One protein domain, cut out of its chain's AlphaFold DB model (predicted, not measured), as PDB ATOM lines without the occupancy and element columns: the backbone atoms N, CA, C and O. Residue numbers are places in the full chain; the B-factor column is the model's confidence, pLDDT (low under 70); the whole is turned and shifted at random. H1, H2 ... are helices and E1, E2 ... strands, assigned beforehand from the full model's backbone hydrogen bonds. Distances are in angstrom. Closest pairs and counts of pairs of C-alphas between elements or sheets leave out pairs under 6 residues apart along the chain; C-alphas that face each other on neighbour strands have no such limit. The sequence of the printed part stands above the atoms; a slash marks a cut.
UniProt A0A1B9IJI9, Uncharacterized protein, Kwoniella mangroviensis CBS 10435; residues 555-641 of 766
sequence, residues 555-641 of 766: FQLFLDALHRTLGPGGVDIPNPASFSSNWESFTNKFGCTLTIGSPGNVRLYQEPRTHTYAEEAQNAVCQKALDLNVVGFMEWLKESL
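This is residues 555 to 641 of the 766 residues of an uncharacterized protein of Kwoniella mangroviensis CBS 10435 (UniProt A0A1B9IJI9). A long, twisted sheet of three strands has helices H2 and H3 over one face, one after the other along its length, and H1 packs on both of them, side by side with H3. The printed part has 87 residues, in the order H1 E1 E2 E3 H2 H3, of mixed class, helices and strands. The sheet, order E1 E2 E3, is antiparallel. The whole is compact, with a radius of gyration of the C-alphas of 13.5 A, and elongated, spanning 44 by 24 by 20 A.

H1, residues 555 to 566, begins at C-alpha (52.829, 13.000, 39.162) and is 15.6 A long. E1 is residues 577 to 584, 23.2 A; E2 589 to 598, 29.7 A; E3 601 to 611, 28.9 A. H2 is residues 614 to 627, 19.9 A. H3, residues 630 to 641, 16.2 A, ends at C-alpha (57.703, 12.971, 63.279).

E1, E2 and E3 form a meander, each strand the antiparallel neighbour of the one before, in two hairpins. N 580 and O 593 are 2.8 A apart, N 594 and O 605 2.8 A, both within hydrogen-bond range. H2 and H3 are on the same face, making two layers, helices on one face of a sheet. H2, height 7.6 A over the sheet, runs slantwise to the strands, 47 degrees to E3 on the local plane; its closest C-alphas to E2 are Ala 617 and Gly 591, 5.2 A. H3, height 9.3 A, runs along the strands, 4 degrees to E2 on the local plane; its closest C-alphas to E2 are Leu 637 and Gly 597, 7.2 A. H2 and H3 meet only through their link. H1 touches H3 with residues 561 to 566 alone, closest C-alphas Thr 565 and Met 634, 6.2 A, at a shallow tilt of 18 degrees, the same way. H1 touches H2 with residues 555 to 558 alone, closest C-alphas Phe 555 and Asn 619, 5.1 A, at a steep tilt of 53 degrees. H1 only grazes the sheet. In H1, H2 and H3 every O i to N i+4 pair is within hydrogen-bond range.

The C-alphas farthest apart, of Phe 586 and Glu 639, are 44.2 A apart. The printed part has no cut and no long link. Its mean pLDDT is 93.4, and no printed residue is under 70.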
ATOM      1  N   PHE A 555      52.872  14.205  38.326       96.62
ATOM      2  CA  PHE A 555      52.829  13.000  39.162       96.62
ATOM      3  C   PHE A 555      54.224  12.409  39.437       96.62
ATOM      4  O   PHE A 555      54.531  12.079  40.579       96.62
ATOM      5  N   GLN A 556      55.109  12.327  38.435       96.38
ATOM      6  CA  GLN A 556      56.488  11.851  38.633       96.38
ATOM      7  C   GLN A 556      57.308  12.803  39.515       96.38
ATOM      8  O   GLN A 556      58.004  12.345  40.416       96.38
ATOM      9  N   LEU A 557      57.187  14.117  39.302       96.56
ATOM     10  CA  LEU A 557      57.836  15.132  40.142       96.56
ATOM     11  C   LEU A 557      57.327  15.084  41.592       96.56
ATOM     12  O   LEU A 557      58.108  15.252  42.529       96.56
ATOM     13  N   PHE A 558      56.034  14.810  41.783       96.94
ATOM     14  CA  PHE A 558      55.452  14.586  43.102       96.94
ATOM     15  C   PHE A 558      55.994  13.311  43.772       96.94
ATOM     16  O   PHE A 558      56.416  13.377  44.925       96.94
ATOM     17  N   LEU A 559      56.053  12.174  43.065       95.69
ATOM     18  CA  LEU A 559      56.607  10.927  43.612       95.69
ATOM     19  C   LEU A 559      58.106  11.030  43.934       95.69
ATOM     20  O   LEU A 559      58.533  10.535  44.976       95.69
ATOM     21  N   ASP A 560      58.900  11.710  43.101       94.88
ATOM     22  CA  ASP A 560      60.312  11.995  43.396       94.88
ATOM     23  C   ASP A 560      60.456  12.777  44.718       94.88
ATOM     24  O   ASP A 560      61.313  12.461  45.548       94.88
ATOM     25  N   ALA A 561      59.603  13.787  44.938       94.00
ATOM     26  CA  ALA A 561      59.594  14.578  46.167       94.00
ATOM     27  C   ALA A 561      59.119  13.759  47.382       94.00
ATOM     28  O   ALA A 561      59.740  13.833  48.445       94.00
ATOM     29  N   LEU A 562      58.069  12.945  47.219       94.75
ATOM     30  CA  LEU A 562      57.538  12.039  48.240       94.75
ATOM     31  C   LEU A 562      58.613  11.045  48.701       94.75
ATOM     32  O   LEU A 562      58.936  10.991  49.885       94.75
ATOM     33  N   HIS A 563      59.234  10.311  47.774       92.69
ATOM     34  CA  HIS A 563      60.256   9.311  48.099       92.69
ATOM     35  C   HIS A 563      61.504   9.923  48.755       92.69
ATOM     36  O   HIS A 563      62.107   9.300  49.629       92.69
ATOM     37  N   ARG A 564      61.871  11.157  48.376       92.56
ATOM     38  CA  ARG A 564      62.992  11.908  48.965       92.56
ATOM     39  C   ARG A 564      62.717  12.416  50.391       92.56
ATOM     40  O   ARG A 564      63.665  12.645  51.143       92.56
ATOM     41  N   THR A 565      61.455  12.629  50.762       91.38
ATOM     42  CA  THR A 565      61.069  13.244  52.049       91.38
ATOM     43  C   THR A 565      60.504  12.228  53.045       91.38
ATOM     44  O   THR A 565      61.000  12.159  54.170       91.38
ATOM     45  N   LEU A 566      59.528  11.422  52.617       89.88
ATOM     46  CA  LEU A 566      58.716  10.501  53.430       89.88
ATOM     47  C   LEU A 566      58.802   9.027  52.976       89.88
ATOM     48  O   LEU A 566      58.005   8.199  53.410       89.88
ATOM     49  N   GLY A 567      59.711   8.706  52.051       83.38
ATOM     50  CA  GLY A 567      60.009   7.333  51.633       83.38
ATOM     51  C   GLY A 567      61.254   6.752  52.321       83.38
ATOM     52  O   GLY A 567      61.761   7.341  53.277       83.38
ATOM     53  N   PRO A 568      61.830   5.657  51.786       74.69
ATOM     54  CA  PRO A 568      62.973   4.955  52.389       74.69
ATOM     55  C   PRO A 568      64.267   5.776  52.559       74.69
ATOM     56  O   PRO A 568      65.181   5.342  53.251       74.69
ATOM     57  N   GLY A 569      64.372   6.956  51.931       71.50
ATOM     58  CA  GLY A 569      65.460   7.926  52.149       71.50
ATOM     59  C   GLY A 569      65.144   9.014  53.190       71.50
ATOM     60  O   GLY A 569      65.866  10.010  53.285       71.50
ATOM     61  N   GLY A 570      64.036   8.883  53.920       80.69
ATOM     62  CA  GLY A 570      63.477   9.899  54.807       80.69
ATOM     63  C   GLY A 570      62.994   9.330  56.138       80.69
ATOM     64  O   GLY A 570      63.719   8.593  56.800       80.69
ATOM     65  N   VAL A 571      61.791   9.726  56.555       81.44
ATOM     66  CA  VAL A 571      61.059   9.049  57.638       81.44
ATOM     67  C   VAL A 571      60.103   8.069  56.972       81.44
ATOM     68  O   VAL A 571      59.252   8.498  56.199       81.44
ATOM     69  N   ASP A 572      60.273   6.776  57.246       84.19
ATOM     70  CA  ASP A 572      59.508   5.694  56.619       84.19
ATOM     71  C   ASP A 572      58.086   5.627  57.204       84.19
ATOM     72  O   ASP A 572      57.823   4.970  58.213       84.19
ATOM     73  N   ILE A 573      57.174   6.401  56.613       86.88
ATOM     74  CA  ILE A 573      55.760   6.444  56.998       86.88
ATOM     75  C   ILE A 573      55.003   5.411  56.152       86.88
ATOM     76  O   ILE A 573      55.080   5.473  54.925       86.88
ATOM     77  N   PRO A 574      54.197   4.510  56.742       84.94
ATOM     78  CA  PRO A 574      53.350   3.615  55.961       84.94
ATOM     79  C   PRO A 574      52.267   4.414  55.216       84.94
ATOM     80  O   PRO A 574      51.421   5.054  55.838       84.94
ATOM     81  N   ASN A 575      52.276   4.334  53.881       88.88
ATOM     82  CA  ASN A 575      51.340   5.011  52.968       88.88
ATOM     83  C   ASN A 575      51.263   6.547  53.177       88.88
ATOM     84  O   ASN A 575      50.196   7.066  53.511       88.88
ATOM     85  N   PRO A 576      52.358   7.302  52.939       91.38
ATOM     86  CA  PRO A 576      52.432   8.740  53.232       91.38
ATOM     87  C   PRO A 576      51.557   9.605  52.313       91.38
ATOM     88  O   PRO A 576      51.324  10.779  52.603       91.38
ATOM     89  N   ALA A 577      51.088   9.037  51.200       95.56
ATOM     90  CA  ALA A 577      50.137   9.644  50.286       95.56
ATOM     91  C   ALA A 577      49.123   8.600  49.793       95.56
ATOM     92  O   ALA A 577      49.474   7.441  49.570       95.56
ATOM     93  N   SER A 578      47.878   9.022  49.571       96.44
ATOM     94  CA  SER A 578      46.828   8.214  48.946       96.44
ATOM     95  C   SER A 578      46.015   9.034  47.944       96.44
ATOM     96  O   SER A 578      45.813  10.240  48.109       96.44
ATOM     97  N   PHE A 579      45.550   8.370  46.886       96.88
ATOM     98  CA  PHE A 579      44.734   8.965  45.829       96.88
ATOM     99  C   PHE A 579      43.320   8.380  45.860       96.88
ATOM    100  O   PHE A 579      43.142   7.176  46.030       96.88
ATOM    101  N   SER A 580      42.319   9.230  45.651       96.00
ATOM    102  CA  SER A 580      40.915   8.852  45.491       96.00
ATOM    103  C   SER A 580      40.363   9.506  44.224       96.00
ATOM    104  O   SER A 580      40.293  10.735  44.117       96.00
ATOM    105  N   SER A 581      40.015   8.688  43.233       92.88
ATOM    106  CA  SER A 581      39.411   9.128  41.975       92.88
ATOM    107  C   SER A 581      37.916   9.409  42.160       92.88
ATOM    108  O   SER A 581      37.166   8.631  42.742       92.88
ATOM    109  N   ASN A 582      37.475  10.556  41.651       90.94
ATOM    110  CA  ASN A 582      36.109  11.051  41.752       90.94
ATOM    111  C   ASN A 582      35.492  11.135  40.352       90.94
ATOM    112  O   ASN A 582      35.451  12.212  39.759       90.94
ATOM    113  N   TRP A 583      35.028  10.004  39.821       93.19
ATOM    114  CA  TRP A 583      34.329   9.939  38.532       93.19
ATOM    115  C   TRP A 583      32.853  10.357  38.647       93.19
ATOM    116  O   TRP A 583      32.206  10.144  39.676       93.19
ATOM    117  N   GLU A 584      32.320  10.943  37.578       92.19
ATOM    118  CA  GLU A 584      30.909  11.286  37.404       92.19
ATOM    119  C   GLU A 584      30.414  10.768  36.054       92.19
ATOM    120  O   GLU A 584      30.697  11.338  35.002       92.19
ATOM    121  N   SER A 585      29.653   9.676  36.103       87.88
ATOM    122  CA  SER A 585      29.181   8.934  34.930       87.88
ATOM    123  C   SER A 585      28.293   9.756  33.989       87.88
ATOM    124  O   SER A 585      28.381   9.587  32.779       87.88
ATOM    125  N   PHE A 586      27.498  10.702  34.507       80.88
ATOM    126  CA  PHE A 586      26.630  11.564  33.687       80.88
ATOM    127  C   PHE A 586      27.382  12.547  32.782       80.88
ATOM    128  O   PHE A 586      26.850  12.955  31.753       80.88
ATOM    129  N   THR A 587      28.590  12.963  33.167       86.88
ATOM    130  CA  THR A 587      29.419  13.899  32.387       86.88
ATOM    131  C   THR A 587      30.655  13.227  31.787       86.88
ATOM    132  O   THR A 587      31.370  13.858  31.010       86.88
ATOM    133  N   ASN A 588      30.895  11.962  32.153       91.62
ATOM    134  CA  ASN A 588      32.135  11.210  31.988       91.62
ATOM    135  C   ASN A 588      33.391  12.009  32.386       91.62
ATOM    136  O   ASN A 588      34.373  12.056  31.648       91.62
ATOM    137  N   LYS A 589      33.341  12.677  33.548       95.38
ATOM    138  CA  LYS A 589      34.455  13.497  34.046       95.38
ATOM    139  C   LYS A 589      35.095  12.929  35.291       95.38
ATOM    140  O   LYS A 589      34.429  12.397  36.178       95.38
ATOM    141  N   PHE A 590      36.402  13.126  35.371       96.19
ATOM    142  CA  PHE A 590      37.247  12.694  36.467       96.19
ATOM    143  C   PHE A 590      37.727  13.909  37.261       96.19
ATOM    144  O   PHE A 590      38.204  14.902  36.709       96.19
ATOM    145  N   GLY A 591      37.575  13.827  38.579       97.19
ATOM    146  CA  GLY A 591      38.338  14.604  39.552       97.19
ATOM    147  C   GLY A 591      39.240  13.675  40.359       97.19
ATOM    148  O   GLY A 591      39.083  12.451  40.317       97.19
ATOM    149  N   CYS A 592      40.172  14.232  41.123       97.94
ATOM    150  CA  CYS A 592      41.077  13.446  41.960       97.94
ATOM    151  C   CYS A 592      41.309  14.143  43.302       97.94
ATOM    152  O   CYS A 592      41.449  15.364  43.362       97.94
ATOM    153  N   THR A 593      41.358  13.363  44.375       98.00
ATOM    154  CA  THR A 593      41.715  13.830  45.713       98.00
ATOM    155  C   THR A 593      43.001  13.138  46.144       98.00
ATOM    156  O   THR A 593      43.051  11.913  46.211       98.00
ATOM    157  N   LEU A 594      44.029  13.925  46.441       98.00
ATOM    158  CA  LEU A 594      45.329  13.499  46.945       98.00
ATOM    159  C   LEU A 594      45.418  13.857  48.432       98.00
ATOM    160  O   LEU A 594      45.396  15.029  48.812       98.00
ATOM    161  N   THR A 595      45.500  12.834  49.274       97.31
ATOM    162  CA  THR A 595      45.649  12.949  50.729       97.31
ATOM    163  C   THR A 595      47.098  12.658  51.084       97.31
ATOM    164  O   THR A 595      47.644  11.677  50.591       97.31
ATOM    165  N   ILE A 596      47.738  13.491  51.906       96.62
ATOM    166  CA  ILE A 596      49.160  13.345  52.264       96.62
ATOM    167  C   ILE A 596      49.327  13.590  53.756       96.62
ATOM    168  O   ILE A 596      48.826  14.594  54.267       96.62
ATOM    169  N   GLY A 597      50.057  12.717  54.447       93.25
ATOM    170  CA  GLY A 597      50.389  12.913  55.853       93.25
ATOM    171  C   GLY A 597      50.496  11.631  56.670       93.25
ATOM    172  O   GLY A 597      50.561  10.529  56.137       93.25
ATOM    173  N   SER A 598      50.470  11.803  57.989       91.75
ATOM    174  CA  SER A 598      50.342  10.728  58.978       91.75
ATOM    175  C   SER A 598      49.059  10.923  59.797       91.75
ATOM    176  O   SER A 598      48.515  12.032  59.817       91.75
ATOM    177  N   PRO A 599      48.562   9.908  60.531       88.00
ATOM    178  CA  PRO A 599      47.434  10.086  61.444       88.00
ATOM    179  C   PRO A 599      47.654  11.281  62.389       88.00
ATOM    180  O   PRO A 599      48.664  11.354  63.086       88.00
ATOM    181  N   GLY A 600      46.725  12.242  62.364       89.25
ATOM    182  CA  GLY A 600      46.800  13.511  63.103       89.25
ATOM    183  C   GLY A 600      47.333  14.713  62.308       89.25
ATOM    184  O   GLY A 600      46.871  15.823  62.544       89.25
ATOM    185  N   ASN A 601      48.219  14.510  61.326       92.94
ATOM    186  CA  ASN A 601      48.848  15.574  60.532       92.94
ATOM    187  C   ASN A 601      48.672  15.302  59.030       92.94
ATOM    188  O   ASN A 601      49.549  14.731  58.384       92.94
ATOM    189  N   VAL A 602      47.526  15.714  58.477       95.06
ATOM    190  CA  VAL A 602      47.113  15.417  57.094       95.06
ATOM    191  C   VAL A 602      46.782  16.697  56.325       95.06
ATOM    192  O   VAL A 602      46.085  17.573  56.837       95.06
ATOM    193  N   ARG A 603      47.219  16.780  55.064       96.81
ATOM    194  CA  ARG A 603      46.714  17.735  54.068       96.81
ATOM    195  C   ARG A 603      45.916  17.032  52.978       96.81
ATOM    196  O   ARG A 603      46.240  15.920  52.565       96.81
ATOM    197  N   LEU A 604      44.891  17.731  52.499       97.19
ATOM    198  CA  LEU A 604      44.026  17.304  51.408       97.19
ATOM    199  C   LEU A 604      44.193  18.258  50.224       97.19
ATOM    200  O   LEU A 604      44.014  19.468  50.363       97.19
ATOM    201  N   TYR A 605      44.491  17.703  49.057       97.69
ATOM    202  CA  TYR A 605      44.540  18.404  47.781       97.69
ATOM    203  C   TYR A 605      43.429  17.830  46.902       97.69
ATOM    204  O   TYR A 605      43.348  16.618  46.731       97.69
ATOM    205  N   GLN A 606      42.542  18.674  46.373       97.62
ATOM    206  CA  GLN A 606      41.379  18.215  45.608       97.62
ATOM    207  C   GLN A 606      41.269  18.934  44.267       97.62
ATOM    208  O   GLN A 606      41.338  20.165  44.189       97.62
ATOM    209  N   GLU A 607      41.050  18.151  43.219       97.75
ATOM    210  CA  GLU A 607      40.809  18.595  41.855       97.75
ATOM    211  C   GLU A 607      39.366  18.255  41.439       97.75
ATOM    212  O   GLU A 607      38.931  17.115  41.644       97.75
ATOM    213  N   PRO A 608      38.584  19.226  40.920       94.94
ATOM    214  CA  PRO A 608      37.184  19.015  40.563       94.94
ATOM    215  C   PRO A 608      37.023  18.059  39.375       94.94
ATOM    216  O   PRO A 608      37.977  17.719  38.680       94.94
ATOM    217  N   ARG A 609      35.777  17.641  39.123       95.56
ATOM    218  CA  ARG A 609      35.415  16.746  38.013       95.56
ATOM    219  C   ARG A 609      35.388  17.489  36.676       95.56
ATOM    220  O   ARG A 609      34.333  17.752  36.104       95.56
ATOM    221  N   THR A 610      36.563  17.892  36.209       95.56
ATOM    222  CA  THR A 610      36.744  18.686  34.985       95.56
ATOM    223  C   THR A 610      37.433  17.925  33.863       95.56
ATOM    224  O   THR A 610      37.217  18.281  32.706       95.56
ATOM    225  N   HIS A 611      38.217  16.899  34.195       96.38
ATOM    226  CA  HIS A 611      39.136  16.221  33.280       96.38
ATOM    227  C   HIS A 611      38.479  15.046  32.552       96.38
ATOM    228  O   HIS A 611      37.547  14.432  33.076       96.38
ATOM    229  N   THR A 612      38.971  14.738  31.356       94.88
ATOM    230  CA  THR A 612      38.466  13.662  30.486       94.88
ATOM    231  C   THR A 612      39.007  12.288  30.860       94.88
ATOM    232  O   THR A 612      38.310  11.295  30.669       94.88
ATOM    233  N   TYR A 613      40.203  12.223  31.447       95.94
ATOM    234  CA  TYR A 613      40.833  10.979  31.888       95.94
ATOM    235  C   TYR A 613      41.255  11.044  33.364       95.94
ATOM    236  O   TYR A 613      41.584  12.104  33.905       95.94
ATOM    237  N   ALA A 614      41.286   9.889  34.035       95.50
ATOM    238  CA  ALA A 614      41.710   9.796  35.434       95.50
ATOM    239  C   ALA A 614      43.176  10.237  35.638       95.50
ATOM    240  O   ALA A 614      43.487  10.903  36.626       95.50
ATOM    241  N   GLU A 615      44.056   9.927  34.680       96.25
ATOM    242  CA  GLU A 615      45.470  10.327  34.702       96.25
ATOM    243  C   GLU A 615      45.660  11.849  34.606       96.25
ATOM    244  O   GLU A 615      46.563  12.399  35.237       96.25
ATOM    245  N   GLU A 616      44.800  12.554  33.863       96.81
ATOM    246  CA  GLU A 616      44.805  14.021  33.791       96.81
ATOM    247  C   GLU A 616      44.449  14.616  35.154       96.81
ATOM    248  O   GLU A 616      45.204  15.428  35.688       96.81
ATOM    249  N   ALA A 617      43.359  14.140  35.769       97.06
ATOM    250  CA  ALA A 617      42.950  14.570  37.104       97.06
ATOM    251  C   ALA A 617      44.024  14.276  38.169       97.06
ATOM    252  O   ALA A 617      44.231  15.080  39.081       97.06
ATOM    253  N   GLN A 618      44.737  13.148  38.050       97.62
ATOM    254  CA  GLN A 618      45.830  12.791  38.954       97.62
ATOM    255  C   GLN A 618      47.067  13.681  38.753       97.62
ATOM    256  O   GLN A 618      47.639  14.163  39.732       97.62
ATOM    257  N   ASN A 619      47.468  13.960  37.510       97.50
ATOM    258  CA  ASN A 619      48.559  14.898  37.234       97.50
ATOM    259  C   ASN A 619      48.200  16.326  37.672       97.50
ATOM    260  O   ASN A 619      49.031  16.990  38.292       97.50
ATOM    261  N   ALA A 620      46.964  16.770  37.436       97.69
ATOM    262  CA  ALA A 620      46.470  18.079  37.850       97.69
ATOM    263  C   ALA A 620      46.458  18.240  39.379       97.69
ATOM    264  O   ALA A 620      46.967  19.242  39.883       97.69
ATOM    265  N   VAL A 621      45.975  17.248  40.147       98.06
ATOM    266  CA  VAL A 621      46.022  17.331  41.619       98.06
ATOM    267  C   VAL A 621      47.459  17.277  42.163       98.06
ATOM    268  O   VAL A 621      47.752  17.933  43.161       98.06
ATOM    269  N   CYS A 622      48.380  16.579  41.485       97.88
ATOM    270  CA  CYS A 622      49.806  16.594  41.833       97.88
ATOM    271  C   CYS A 622      50.458  17.951  41.542       97.88
ATOM    272  O   CYS A 622      51.173  18.470  42.397       97.88
ATOM    273  N   GLN A 623      50.181  18.561  40.383       97.69
ATOM    274  CA  GLN A 623      50.661  19.908  40.059       97.69
ATOM    275  C   GLN A 623      50.161  20.918  41.094       97.69
ATOM    276  O   GLN A 623      50.951  21.623  41.708       97.69
ATOM    277  N   LYS A 624      48.860  20.881  41.391       97.69
ATOM    278  CA  LYS A 624      48.209  21.708  42.411       97.69
ATOM    279  C   LYS A 624      48.813  21.529  43.807       97.69
ATOM    280  O   LYS A 624      48.881  22.491  44.567       97.69
ATOM    281  N   ALA A 625      49.258  20.322  44.158       97.50
ATOM    282  CA  ALA A 625      49.971  20.071  45.406       97.50
ATOM    283  C   ALA A 625      51.381  20.692  45.398       97.50
ATOM    284  O   ALA A 625      51.766  21.340  46.374       97.50
ATOM    285  N   LEU A 626      52.127  20.555  44.295       96.94
ATOM    286  CA  LEU A 626      53.438  21.192  44.104       96.94
ATOM    287  C   LEU A 626      53.335  22.727  44.179       96.94
ATOM    288  O   LEU A 626      54.071  23.341  44.952       96.94
ATOM    289  N   ASP A 627      52.368  23.326  43.479       95.88
ATOM    290  CA  ASP A 627      52.099  24.772  43.472       95.88
ATOM    291  C   ASP A 627      51.728  25.308  44.870       95.88
ATOM    292  O   ASP A 627      52.107  26.414  45.254       95.88
ATOM    293  N   LEU A 628      51.021  24.502  45.671       96.00
ATOM    294  CA  LEU A 628      50.652  24.794  47.064       96.00
ATOM    295  C   LEU A 628      51.723  24.351  48.087       96.00
ATOM    296  O   LEU A 628      51.415  24.122  49.263       96.00
ATOM    297  N   ASN A 629      52.978  24.230  47.642       95.62
ATOM    298  CA  ASN A 629      54.154  23.854  48.427       95.62
ATOM    299  C   ASN A 629      53.939  22.608  49.313       95.62
ATOM    300  O   ASN A 629      54.138  22.628  50.532       95.62
ATOM    301  N   VAL A 630      53.531  21.500  48.691       95.31
ATOM    302  CA  VAL A 630      53.490  20.185  49.349       95.31
ATOM    303  C   VAL A 630      54.866  19.741  49.855       95.31
ATOM    304  O   VAL A 630      54.939  19.084  50.887       95.31
ATOM    305  N   VAL A 631      55.957  20.141  49.192       94.69
ATOM    306  CA  VAL A 631      57.329  19.777  49.593       94.69
ATOM    307  C   VAL A 631      57.643  20.303  50.993       94.69
ATOM    308  O   VAL A 631      57.971  19.507  51.866       94.69
ATOM    309  N   GLY A 632      57.411  21.593  51.254       93.56
ATOM    310  CA  GLY A 632      57.596  22.177  52.585       93.56
ATOM    311  C   GLY A 632      56.655  21.603  53.652       93.56
ATOM    312  O   GLY A 632      57.002  21.591  54.830       93.56
ATOM    313  N   PHE A 633      55.484  21.074  53.272       95.38
ATOM    314  CA  PHE A 633      54.642  20.310  54.202       95.38
ATOM    315  C   PHE A 633      55.232  18.931  54.523       95.38
ATOM    316  O   PHE A 633      55.210  18.529  55.682       95.38
ATOM    317  N   MET A 634      55.783  18.221  53.536       95.25
ATOM    318  CA  MET A 634      56.439  16.927  53.751       95.25
ATOM    319  C   MET A 634      57.746  17.074  54.548       95.25
ATOM    320  O   MET A 634      58.046  16.229  55.388       95.25
ATOM    321  N   GLU A 635      58.491  18.165  54.358       94.69
ATOM    322  CA  GLU A 635      59.669  18.501  55.172       94.69
ATOM    323  C   GLU A 635      59.277  18.852  56.619       94.69
ATOM    324  O   GLU A 635      59.816  18.258  57.549       94.69
ATOM    325  N   TRP A 636      58.258  19.694  56.830       94.94
ATOM    326  CA  TRP A 636      57.717  19.967  58.171       94.94
ATOM    327  C   TRP A 636      57.168  18.709  58.868       94.94
ATOM    328  O   TRP A 636      57.347  18.529  60.074       94.94
ATOM    329  N   LEU A 637      56.510  17.814  58.124       93.19
ATOM    330  CA  LEU A 637      55.998  16.549  58.653       93.19
ATOM    331  C   LEU A 637      57.150  15.621  59.066       93.19
ATOM    332  O   LEU A 637      57.088  15.009  60.129       93.19
ATOM    333  N   LYS A 638      58.219  15.559  58.261       93.62
ATOM    334  CA  LYS A 638      59.458  14.840  58.584       93.62
ATOM    335  C   LYS A 638      60.087  15.367  59.876       93.62
ATOM    336  O   LYS A 638      60.418  14.567  60.745       93.62
ATOM    337  N   GLU A 639      60.206  16.684  60.031       92.06
ATOM    338  CA  GLU A 639      60.704  17.311  61.265       92.06
ATOM    339  C   GLU A 639      59.799  17.023  62.474       92.06
ATOM    340  O   GLU A 639      60.300  16.733  63.555       92.06
ATOM    341  N   SER A 640      58.477  17.041  62.286       90.38
ATOM    342  CA  SER A 640      57.486  16.836  63.356       90.38
ATOM    343  C   SER A 640      57.324  15.376  63.802       90.38
ATOM    344  O   SER A 640      56.770  15.127  64.873       90.38
ATOM    345  N   LEU A 641      57.757  14.410  62.983       89.62
ATOM    346  CA  LEU A 641      57.703  12.971  63.279       89.62
ATOM    347  C   LEU A 641      59.049  12.388  63.720       89.62
ATOM    348  O   LEU A 641      59.076  11.315  64.323       89.62
TER     349      LEU A 641